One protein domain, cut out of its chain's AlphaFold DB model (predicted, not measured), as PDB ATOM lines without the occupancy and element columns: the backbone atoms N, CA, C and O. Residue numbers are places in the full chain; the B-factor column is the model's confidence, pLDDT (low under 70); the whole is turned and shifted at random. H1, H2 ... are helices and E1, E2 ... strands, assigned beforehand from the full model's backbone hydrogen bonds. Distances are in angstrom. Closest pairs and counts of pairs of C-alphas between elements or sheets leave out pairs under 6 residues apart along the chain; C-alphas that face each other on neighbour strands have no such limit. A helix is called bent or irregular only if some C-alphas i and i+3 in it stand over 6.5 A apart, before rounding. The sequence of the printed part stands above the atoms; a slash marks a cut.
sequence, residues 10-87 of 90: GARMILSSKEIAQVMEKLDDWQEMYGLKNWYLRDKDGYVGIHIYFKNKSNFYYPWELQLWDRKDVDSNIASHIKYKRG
ATOM      1  N   GLY A  10      36.069 -34.953  -0.795       73.25
ATOM      2  CA  GLY A  10      35.551 -33.682  -1.277       73.25
ATOM      3  C   GLY A  10      36.624 -32.618  -1.102       73.25
ATOM      4  O   GLY A  10      37.139 -32.440   0.003       73.25
ATOM      5  N   ALA A  11      36.970 -31.915  -2.176       79.69
ATOM      6  CA  ALA A  11      37.904 -30.797  -2.122       79.69
ATOM      7  C   ALA A  11      37.151 -29.478  -2.297       79.69
ATOM      8  O   ALA A  11      36.229 -29.371  -3.105       79.69
ATOM      9  N   ARG A  12      37.563 -28.453  -1.549       83.56
ATOM     10  CA  ARG A  12      37.031 -27.096  -1.682       83.56
ATOM     11  C   ARG A  12      38.153 -26.134  -2.023       83.56
ATOM     12  O   ARG A  12      39.170 -26.106  -1.335       83.56
ATOM     13  N   MET A  13      37.930 -25.319  -3.044       83.88
ATOM     14  CA  MET A  13      38.840 -24.258  -3.449       83.88
ATOM     15  C   MET A  13      38.091 -22.929  -3.472       83.88
ATOM     16  O   MET A  13      36.970 -22.843  -3.971       83.88
ATOM     17  N   ILE A  14      38.711 -21.900  -2.903       83.75
ATOM     18  CA  ILE A  14      38.191 -20.535  -2.926       83.75
ATOM     19  C   ILE A  14      38.965 -19.789  -4.004       83.75
ATOM     20  O   ILE A  14      40.188 -19.687  -3.924       83.75
ATOM     21  N   LEU A  15      38.248 -19.292  -5.001       83.62
ATOM     22  CA  LEU A  15      38.793 -18.612  -6.168       83.62
ATOM     23  C   LEU A  15      38.157 -17.232  -6.305       83.62
ATOM     24  O   LEU A  15      37.090 -16.966  -5.764       83.62
ATOM     25  N   SER A  16      38.809 -16.324  -7.019       82.88
ATOM     26  CA  SER A  16      38.182 -15.060  -7.404       82.88
ATOM     27  C   SER A  16      37.139 -15.275  -8.504       82.88
ATOM     28  O   SER A  16      37.264 -16.197  -9.312       82.88
ATOM     29  N   SER A  17      36.160 -14.370  -8.620       79.06
ATOM     30  CA  SER A  17      35.161 -14.398  -9.706       79.06
ATOM     31  C   SER A  17      35.781 -14.560 -11.102       79.06
ATOM     32  O   SER A  17      35.213 -15.213 -11.973       79.06
ATOM     33  N   LYS A  18      36.964 -13.967 -11.324       81.44
ATOM     34  CA  LYS A  18      37.681 -14.044 -12.602       81.44
ATOM     35  C   LYS A  18      38.215 -15.452 -12.870       81.44
ATOM     36  O   LYS A  18      38.123 -15.933 -13.991       81.44
ATOM     37  N   GLU A  19      38.775 -16.100 -11.854       84.00
ATOM     38  CA  GLU A  19      39.279 -17.472 -11.965       84.00
ATOM     39  C   GLU A  19      38.130 -18.464 -12.144       84.00
ATOM     40  O   GLU A  19      38.234 -19.369 -12.963       84.00
ATOM     41  N   ILE A  20      37.005 -18.255 -11.454       82.69
ATOM     42  CA  ILE A  20      35.785 -19.055 -11.636       82.69
ATOM     43  C   ILE A  20      35.290 -18.971 -13.080       82.69
ATOM     44  O   ILE A  20      35.033 -20.007 -13.684       82.69
ATOM     45  N   ALA A  21      35.225 -17.766 -13.655       82.25
ATOM     46  CA  ALA A  21      34.837 -17.588 -15.053       82.25
ATOM     47  C   ALA A  21      35.777 -18.339 -16.014       82.25
ATOM     48  O   ALA A  21      35.308 -19.046 -16.898       82.25
ATOM     49  N   GLN A  22      37.095 -18.272 -15.791       85.62
ATOM     50  CA  GLN A  22      38.068 -19.018 -16.604       85.62
ATOM     51  C   GLN A  22      37.921 -20.536 -16.467       85.62
ATOM     52  O   GLN A  22      38.143 -21.269 -17.429       85.62
ATOM     53  N   VAL A  23      37.585 -21.027 -15.271       84.62
ATOM     54  CA  VAL A  23      37.336 -22.454 -15.056       84.62
ATOM     55  C   VAL A  23      36.040 -22.884 -15.739       84.62
ATOM     56  O   VAL A  23      36.023 -23.949 -16.345       84.62
ATOM     57  N   MET A  24      34.989 -22.059 -15.709       82.00
ATOM     58  CA  MET A  24      33.746 -22.324 -16.444       82.00
ATOM     59  C   MET A  24      33.976 -22.456 -17.946       82.00
ATOM     60  O   MET A  24      33.466 -23.393 -18.545       82.00
ATOM     61  N   GLU A  25      34.783 -21.575 -18.539       86.12
ATOM     62  CA  GLU A  25      35.107 -21.647 -19.970       86.12
ATOM     63  C   GLU A  25      35.845 -22.938 -20.351       86.12
ATOM     64  O   GLU A  25      35.730 -23.396 -21.481       86.12
ATOM     65  N   LYS A  26      36.594 -23.536 -19.415       85.25
ATOM     66  CA  LYS A  26      37.366 -24.767 -19.647       85.25
ATOM     67  C   LYS A  26      36.673 -26.035 -19.161       85.25
ATOM     68  O   LYS A  26      37.180 -27.128 -19.397       85.25
ATOM     69  N   LEU A  27      35.558 -25.910 -18.445       82.75
ATOM     70  CA  LEU A  27      34.895 -27.031 -17.785       82.75
ATOM     71  C   LEU A  27      34.297 -28.015 -18.788       82.75
ATOM     72  O   LEU A  27      34.407 -29.222 -18.576       82.75
ATOM     73  N   ASP A  28      33.744 -27.506 -19.888       80.50
ATOM     74  CA  ASP A  28      33.220 -28.330 -20.979       80.50
ATOM     75  C   ASP A  28      34.349 -29.099 -21.688       80.50
ATOM     76  O   ASP A  28      34.260 -30.318 -21.850       80.50
ATOM     77  N   ASP A  29      35.473 -28.437 -21.981       84.06
ATOM     78  CA  ASP A  29      36.667 -29.092 -22.536       84.06
ATOM     79  C   ASP A  29      37.215 -30.164 -21.581       84.06
ATOM     80  O   ASP A  29      37.611 -31.259 -21.985       84.06
ATOM     81  N   TRP A  30      37.244 -29.866 -20.280       81.31
ATOM     82  CA  TRP A  30      37.701 -30.798 -19.253       81.31
ATOM     83  C   TRP A  30      36.747 -31.970 -19.065       81.31
ATOM     84  O   TRP A  30      37.200 -33.068 -18.737       81.31
ATOM     85  N   GLN A  31      35.449 -31.768 -19.287       77.69
ATOM     86  CA  GLN A  31      34.463 -32.836 -19.245       77.69
ATOM     87  C   GLN A  31      34.768 -33.901 -20.292       77.69
ATOM     88  O   GLN A  31      34.756 -35.088 -19.963       77.69
ATOM     89  N   GLU A  32      35.122 -33.485 -21.505       76.38
ATOM     90  CA  GLU A  32      35.519 -34.396 -22.574       76.38
ATOM     91  C   GLU A  32      36.930 -34.970 -22.349       76.38
ATOM     92  O   GLU A  32      37.128 -36.184 -22.433       76.38
ATOM     93  N   MET A  33      37.899 -34.125 -21.979       78.31
ATOM     94  CA  MET A  33      39.312 -34.500 -21.843       78.31
ATOM     95  C   MET A  33      39.595 -35.419 -20.646       78.31
ATOM     96  O   MET A  33      40.387 -36.355 -20.758       78.31
ATOM     97  N   TYR A  34      38.962 -35.166 -19.497       72.62
ATOM     98  CA  TYR A  34      39.194 -35.907 -18.249       72.62
ATOM     99  C   TYR A  34      38.044 -36.845 -17.872       72.62
ATOM    100  O   TYR A  34      38.130 -37.547 -16.862       72.62
ATOM    101  N   GLY A  35      36.967 -36.877 -18.665       68.44
ATOM    102  CA  GLY A  35      35.801 -37.713 -18.392       68.44
ATOM    103  C   GLY A  35      35.061 -37.291 -17.122       68.44
ATOM    104  O   GLY A  35      34.712 -38.144 -16.300       68.44
ATOM    105  N   LEU A  36      34.842 -35.983 -16.934       74.00
ATOM    106  CA  LEU A  36      34.005 -35.499 -15.830       74.00
ATOM    107  C   LEU A  36      32.599 -36.081 -15.979       74.00
ATOM    108  O   LEU A  36      32.063 -36.199 -17.081       74.00
ATOM    109  N   LYS A  37      31.982 -36.459 -14.859       71.38
ATOM    110  CA  LYS A  37      30.644 -37.051 -14.888       71.38
ATOM    111  C   LYS A  37      29.600 -35.989 -15.196       71.38
ATOM    112  O   LYS A  37      28.687 -36.235 -15.976       71.38
ATOM    113  N   ASN A  38      29.685 -34.880 -14.464       78.00
ATOM    114  CA  ASN A  38      28.770 -33.756 -14.553       78.00
ATOM    115  C   ASN A  38      29.325 -32.574 -13.751       78.00
ATOM    116  O   ASN A  38      30.042 -32.783 -12.768       78.00
ATOM    117  N   TRP A  39      28.933 -31.360 -14.112       83.56
ATOM    118  CA  TRP A  39      29.159 -30.171 -13.301       83.56
ATOM    119  C   TRP A  39      27.883 -29.330 -13.255       83.56
ATOM    120  O   TRP A  39      27.055 -29.395 -14.162       83.56
ATOM    121  N   TYR A  40      27.680 -28.579 -12.176       83.12
ATOM    122  CA  TYR A  40      26.588 -27.614 -12.098       83.12
ATOM    123  C   TYR A  40      27.002 -26.361 -11.342       83.12
ATOM    124  O   TYR A  40      27.789 -26.404 -10.393       83.12
ATOM    125  N   LEU A  41      26.419 -25.241 -11.761       81.56
ATOM    126  CA  LEU A  41      26.486 -23.993 -11.030       81.56
ATOM    127  C   LEU A  41      25.360 -23.967 -10.000       81.56
ATOM    128  O   LEU A  41      24.184 -24.163 -10.309       81.56
ATOM    129  N   ARG A  42      25.742 -23.749  -8.754       80.06
ATOM    130  CA  ARG A  42      24.848 -23.527  -7.637       80.06
ATOM    131  C   ARG A  42      24.806 -22.034  -7.377       80.06
ATOM    132  O   ARG A  42      25.712 -21.501  -6.747       80.06
ATOM    133  N   ASP A  43      23.747 -21.403  -7.867       72.62
ATOM    134  CA  ASP A  43      23.357 -20.057  -7.466       72.62
ATOM    135  C   ASP A  43      22.280 -20.181  -6.387       72.62
ATOM    136  O   ASP A  43      21.198 -20.723  -6.634       72.62
ATOM    137  N   LYS A  44      22.597 -19.778  -5.158       63.75
ATOM    138  CA  LYS A  44      21.605 -19.755  -4.082       63.75
ATOM    139  C   LYS A  44      21.798 -18.521  -3.218       63.75
ATOM    140  O   LYS A  44      22.833 -18.386  -2.585       63.75
ATOM    141  N   ASP A  45      20.789 -17.654  -3.161       60.91
ATOM    142  CA  ASP A  45      20.798 -16.450  -2.318       60.91
ATOM    143  C   ASP A  45      22.014 -15.525  -2.576       60.91
ATOM    144  O   ASP A  45      22.554 -14.918  -1.652       60.91
ATOM    145  N   GLY A  46      22.458 -15.419  -3.838       59.56
ATOM    146  CA  GLY A  46      23.595 -14.581  -4.241       59.56
ATOM    147  C   GLY A  46      24.968 -15.233  -4.065       59.56
ATOM    148  O   GLY A  46      25.977 -14.562  -4.230       59.56
ATOM    149  N   TYR A  47      25.009 -16.522  -3.725       61.31
ATOM    150  CA  TYR A  47      26.227 -17.323  -3.674       61.31
ATOM    151  C   TYR A  47      26.419 -18.074  -4.989       61.31
ATOM    152  O   TYR A  47      25.551 -18.867  -5.353       61.31
ATOM    153  N   VAL A  48      27.570 -17.887  -5.645       70.94
ATOM    154  CA  VAL A  48      27.946 -18.645  -6.847       70.94
ATOM    155  C   VAL A  48      28.995 -19.701  -6.495       70.94
ATOM    156  O   VAL A  48      30.154 -19.400  -6.199       70.94
ATOM    157  N   GLY A  49      28.585 -20.970  -6.539       81.44
ATOM    158  CA  GLY A  49      29.460 -22.123  -6.335       81.44
ATOM    159  C   GLY A  49      29.415 -23.089  -7.508       81.44
ATOM    160  O   GLY A  49      28.338 -23.419  -7.992       81.44
ATOM    161  N   ILE A  50      30.560 -23.594  -7.954       85.19
ATOM    162  CA  ILE A  50      30.608 -24.641  -8.983       85.19
ATOM    163  C   ILE A  50      30.869 -25.976  -8.306       85.19
ATOM    164  O   ILE A  50      31.843 -26.122  -7.569       85.19
ATOM    165  N   HIS A  51      30.006 -26.949  -8.576       86.69
ATOM    166  CA  HIS A  51      30.166 -28.326  -8.130       86.69
ATOM    167  C   HIS A  51      30.536 -29.197  -9.325       86.69
ATOM    168  O   HIS A  51      29.808 -29.236 -10.317       86.69
ATOM    169  N   ILE A  52      31.656 -29.907  -9.227       85.44
ATOM    170  CA  ILE A  52      32.180 -30.768 -10.287       85.44
ATOM    171  C   ILE A  52      32.270 -32.191  -9.744       85.44
ATOM    172  O   ILE A  52      32.938 -32.437  -8.737       85.44
ATOM    173  N   TYR A  53      31.613 -33.133 -10.422       80.94
ATOM    174  CA  TYR A  53      31.623 -34.550 -10.070       80.94
ATOM    175  C   TYR A  53      32.544 -35.328 -10.990       80.94
ATOM    176  O   TYR A  53      32.328 -35.416 -12.204       80.94
ATOM    177  N   PHE A  54      33.514 -35.999 -10.386       76.94
ATOM    178  CA  PHE A  54      34.421 -36.894 -11.080       76.94
ATOM    179  C   PHE A  54      33.908 -38.328 -10.922       76.94
ATOM    180  O   PHE A  54      33.739 -38.826  -9.809       76.94
ATOM    181  N   LYS A  55      33.646 -39.016 -12.038       67.31
ATOM    182  CA  LYS A  55      33.372 -40.461 -12.042       67.31
ATOM    183  C   LYS A  55      34.212 -41.094 -13.127       67.31
ATOM    184  O   LYS A  55      33.881 -41.002 -14.303       67.31
ATOM    185  N   ASN A  56      35.294 -41.741 -12.720       60.38
ATOM    186  CA  ASN A  56      36.169 -42.393 -13.674       60.38
ATOM    187  C   ASN A  56      35.556 -43.722 -14.162       60.38
ATOM    188  O   ASN A  56      34.769 -44.357 -13.457       60.38
ATOM    189  N   LYS A  57      35.919 -44.150 -15.378       53.88
ATOM    190  CA  LYS A  57      35.428 -45.391 -16.016       53.88
ATOM    191  C   LYS A  57      35.947 -46.674 -15.358       53.88
ATOM    192  O   LYS A  57      35.461 -47.755 -15.672       53.88
ATOM    193  N   SER A  58      36.929 -46.566 -14.468       49.31
ATOM    194  CA  SER A  58      37.549 -47.705 -13.799       49.31
ATOM    195  C   SER A  58      37.179 -47.715 -12.317       49.31
ATOM    196  O   SER A  58      37.320 -46.692 -11.647       49.31
ATOM    197  N   ASN A  59      36.777 -48.878 -11.790       51.81
ATOM    198  CA  ASN A  59      36.437 -49.127 -10.374       51.81
ATOM    199  C   ASN A  59      37.607 -48.892  -9.388       51.81
ATOM    200  O   ASN A  59      37.504 -49.229  -8.213       51.81
ATOM    201  N   PHE A  60      38.729 -48.355  -9.867       50.31
ATOM    202  CA  PHE A  60      39.949 -48.120  -9.104       50.31
ATOM    203  C   PHE A  60      39.993 -46.744  -8.425       50.31
ATOM    204  O   PHE A  60      40.747 -46.557  -7.477       50.31
ATOM    205  N   TYR A  61      39.192 -45.781  -8.894       55.72
ATOM    206  CA  TYR A  61      39.172 -44.423  -8.354       55.72
ATOM    207  C   TYR A  61      37.817 -44.125  -7.727       55.72
ATOM    208  O   TYR A  61      36.780 -44.217  -8.389       55.72
ATOM    209  N   TYR A  62      37.837 -43.766  -6.446       61.56
ATOM    210  CA  TYR A  62      36.636 -43.359  -5.736       61.56
ATOM    211  C   TYR A  62      36.052 -42.085  -6.366       61.56
ATOM    212  O   TYR A  62      36.815 -41.185  -6.737       61.56
ATOM    213  N   PRO A  63      34.718 -42.002  -6.519       68.94
ATOM    214  CA  PRO A  63      34.076 -40.766  -6.933       68.94
ATOM    215  C   PRO A  63      34.410 -39.671  -5.921       68.94
ATOM    216  O   PRO A  63      34.442 -39.918  -4.714       68.94
ATOM    217  N   TRP A  64      34.691 -38.477  -6.429       74.44
ATOM    218  CA  TRP A  64      34.993 -37.327  -5.592       74.44
ATOM    219  C   TRP A  64      34.373 -36.058  -6.168       74.44
ATOM    220  O   TRP A  64      34.113 -35.961  -7.374       74.44
ATOM    221  N   GLU A  65      34.111 -35.106  -5.279       81.88
ATOM    222  CA  GLU A  65      33.484 -33.826  -5.600       81.88
ATOM    223  C   GLU A  65      34.494 -32.683  -5.421       81.88
ATOM    224  O   GLU A  65      35.178 -32.590  -4.396       81.88
ATOM    225  N   LEU A  66      34.577 -31.787  -6.406       84.56
ATOM    226  CA  LEU A  66      35.283 -30.513  -6.281       84.56
ATOM    227  C   LEU A  66      34.270 -29.378  -6.193       84.56
ATOM    228  O   LEU A  66      33.415 -29.232  -7.066       84.56
ATOM    229  N   GLN A  67      34.412 -28.550  -5.164       86.56
ATOM    230  CA  GLN A  67      33.620 -27.342  -4.982       86.56
ATOM    231  C   GLN A  67      34.501 -26.105  -5.169       86.56
ATOM    232  O   GLN A  67      35.463 -25.908  -4.421       86.56
ATOM    233  N   LEU A  68      34.145 -25.242  -6.117       86.25
ATOM    234  CA  LEU A  68      34.786 -23.945  -6.340       86.25
ATOM    235  C   LEU A  68      33.866 -22.836  -5.838       86.25
ATOM    236  O   LEU A  68      32.699 -22.791  -6.215       86.25
ATOM    237  N   TRP A  69      34.372 -21.984  -4.952       83.75
ATOM    238  CA  TRP A  69      33.599 -20.937  -4.276       83.75
ATOM    239  C   TRP A  69      34.185 -19.567  -4.604       83.75
ATOM    240  O   TRP A  69      35.408 -19.414  -4.559       83.75
ATOM    241  N   ASP A  70      33.340 -18.569  -4.879       80.31
ATOM    242  CA  ASP A  70      33.815 -17.196  -5.067       80.31
ATOM    243  C   ASP A  70      34.239 -16.583  -3.728       80.31
ATOM    244  O   ASP A  70      33.490 -16.563  -2.748       80.31
ATOM    245  N   ARG A  71      35.457 -16.045  -3.685       71.94
ATOM    246  CA  ARG A  71      36.012 -15.321  -2.543       71.94
ATOM    247  C   ARG A  71      35.140 -14.143  -2.118       71.94
ATOM    248  O   ARG A  71      35.047 -13.894  -0.919       71.94
ATOM    249  N   LYS A  72      34.485 -13.454  -3.062       66.81
ATOM    250  CA  LYS A  72      33.568 -12.342  -2.748       66.81
ATOM    251  C   LYS A  72      32.420 -12.772  -1.834       66.81
ATOM    252  O   LYS A  72      31.981 -11.989  -0.993       66.81
ATOM    253  N   ASP A  73      32.001 -14.027  -1.946       63.44
ATOM    254  CA  ASP A  73      30.891 -14.577  -1.176       63.44
ATOM    255  C   ASP A  73      31.365 -15.180   0.156       63.44
ATOM    256  O   ASP A  73      30.604 -15.237   1.124       63.44
ATOM    257  N   VAL A  74      32.644 -15.572   0.258       59.00
ATOM    258  CA  VAL A  74      33.245 -16.093   1.499       59.00
ATOM    259  C   VAL A  74      33.296 -15.025   2.597       59.00
ATOM    260  O   VAL A  74      32.989 -15.337   3.751       59.00
ATOM    261  N   ASP A  75      33.610 -13.773   2.258       57.56
ATOM    262  CA  ASP A  75      33.662 -12.669   3.230       57.56
ATOM    263  C   ASP A  75      32.272 -12.356   3.824       57.56
ATOM    264  O   ASP A  75      32.116 -12.238   5.046       57.56
ATOM    265  N   SER A  76      31.225 -12.342   2.990       55.69
ATOM    266  CA  SER A  76      29.825 -12.229   3.443       55.69
ATOM    267  C   SER A  76      29.379 -13.425   4.294       55.69
ATOM    268  O   SER A  76      28.522 -13.292   5.177       55.69
ATOM    269  N   ASN A  77      29.978 -14.596   4.072       51.81
ATOM    270  CA  ASN A  77      29.657 -15.816   4.799       51.81
ATOM    271  C   ASN A  77      30.319 -15.873   6.182       51.81
ATOM    272  O   ASN A  77      29.666 -16.281   7.137       51.81
ATOM    273  N   ILE A  78      31.559 -15.392   6.353       56.56
ATOM    274  CA  ILE A  78      32.150 -15.218   7.696       56.56
ATOM    275  C   ILE A  78      31.266 -14.274   8.519       56.56
ATOM    276  O   ILE A  78      30.927 -14.583   9.663       56.56
ATOM    277  N   ALA A  79      30.804 -13.173   7.920       55.53
ATOM    278  CA  ALA A  79      29.902 -12.238   8.584       55.53
ATOM    279  C   ALA A  79      28.553 -12.884   8.959       55.53
ATOM    280  O   ALA A  79      28.095 -12.732  10.094       55.53
ATOM    281  N   SER A  80      27.935 -13.648   8.053       53.34
ATOM    282  CA  SER A  80      26.653 -14.327   8.304       53.34
ATOM    283  C   SER A  80      26.770 -15.490   9.298       53.34
ATOM    284  O   SER A  80      25.904 -15.650  10.160       53.34
ATOM    285  N   HIS A  81      27.864 -16.254   9.255       54.50
ATOM    286  CA  HIS A  81      28.139 -17.353  10.183       54.50
ATOM    287  C   HIS A  81      28.450 -16.845  11.602       54.50
ATOM    288  O   HIS A  81      28.020 -17.448  12.587       54.50
ATOM    289  N   ILE A  82      29.114 -15.687  11.729       55.81
ATOM    290  CA  ILE A  82      29.264 -14.971  13.009       55.81
ATOM    291  C   ILE A  82      27.903 -14.474  13.518       55.81
ATOM    292  O   ILE A  82      27.617 -14.575  14.713       55.81
ATOM    293  N   LYS A  83      27.036 -13.973  12.626       51.66
ATOM    294  CA  LYS A  83      25.701 -13.474  12.991       51.66
ATOM    295  C   LYS A  83      24.787 -14.585  13.520       51.66
ATOM    296  O   LYS A  83      24.098 -14.371  14.512       51.66
ATOM    297  N   TYR A  84      24.831 -15.777  12.921       48.94
ATOM    298  CA  TYR A  84      23.986 -16.911  13.322       48.94
ATOM    299  C   TYR A  84      24.373 -17.518  14.685       48.94
ATOM    300  O   TYR A  84      23.501 -17.988  15.414       48.94
ATOM    301  N   LYS A  85      25.650 -17.457  15.096       52.09
ATOM    302  CA  LYS A  85      26.080 -17.946  16.424       52.09
ATOM    303  C   LYS A  85      25.667 -17.054  17.603       52.09
ATOM    304  O   LYS A  85      25.740 -17.504  18.740       52.09
ATOM    305  N   ARG A  86      25.212 -15.818  17.367       51.97
ATOM    306  CA  ARG A  86      24.733 -14.910  18.430       51.97
ATOM    307  C   ARG A  86      23.257 -15.102  18.816       51.97
ATOM    308  O   ARG A  86      22.797 -14.415  19.718       51.97
ATOM    309  N   GLY A  87      22.531 -16.019  18.170       48.06
ATOM    310  CA  GLY A  87      21.092 -16.236  18.388       48.06
ATOM    311  C   GLY A  87      20.694 -17.357  19.360       48.06
ATOM    312  O   GLY A  87      19.503 -17.573  19.534       48.06
TER     313      GLY A  87
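What this domain is: This is residues 10 to 87 of the 90 residues of the protein "RelA_SpoT domain-containing protein" of Streptococcus mitis (UniProt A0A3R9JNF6). A twisted sheet of four strands has H1 covering one face, while H2 follows E4 and sticks out as an arm with residues 78 to 87. The 78 printed residues run E1 H1 E2 E3 E4 H2, class mixed; the sheet, E1 E4 E3 E2, is mixed. The whole is loose, radius of gyration of the C-alphas 14.9 A, spanning 48 by 27 by 16 A.

Where its parts are: E1, residues 10 to 15, begins at C-alpha 10 (35.551, -33.682, -1.277). H1, residues 17 to 34, 23.5 A, is irregular: C-alphas 25 and 28 are 7.0 A apart. E2 is residues 36 to 44, E3 47 to 54, E4 64 to 70. H2, residues 71 to 87, 25.7 A, ends at C-alpha 87 (21.092, -16.236, 18.388).

How they stand to each other: E2, E3 and E4 form a meander, two antiparallel hairpins in a row; N 49 and O 42, and N 52 and O 66, are 2.9 A apart. E1 is parallel to E4, with N 13 and O 67 at 2.9 A. E1, H1, E2 are a split strand-helix-strand unit, E4 and E3 between its strands, crossover right-handed. H1 is on the sheet, height 9.1 A; its closest C-alphas to E4 are Ser 17 and Asp 70, 5.6 A. H2, on the opposite face, stands up from the sheet at 64 degrees; its closest C-alphas to E3 are Asp 73 and Tyr 47, 6.0 A. O i to N i+4 pairs within hydrogen-bond range number 12 of 14 in H1 and 10 of 13 in H2.

The domain as a whole: The farthest C-alphas, Ser 58 and Gly 87, are 47.9 A apart. The printed part has no cut and no long link. pLDDT is under 70 at residues 35, 44 to 47, 55 to 63 and 72 to 87.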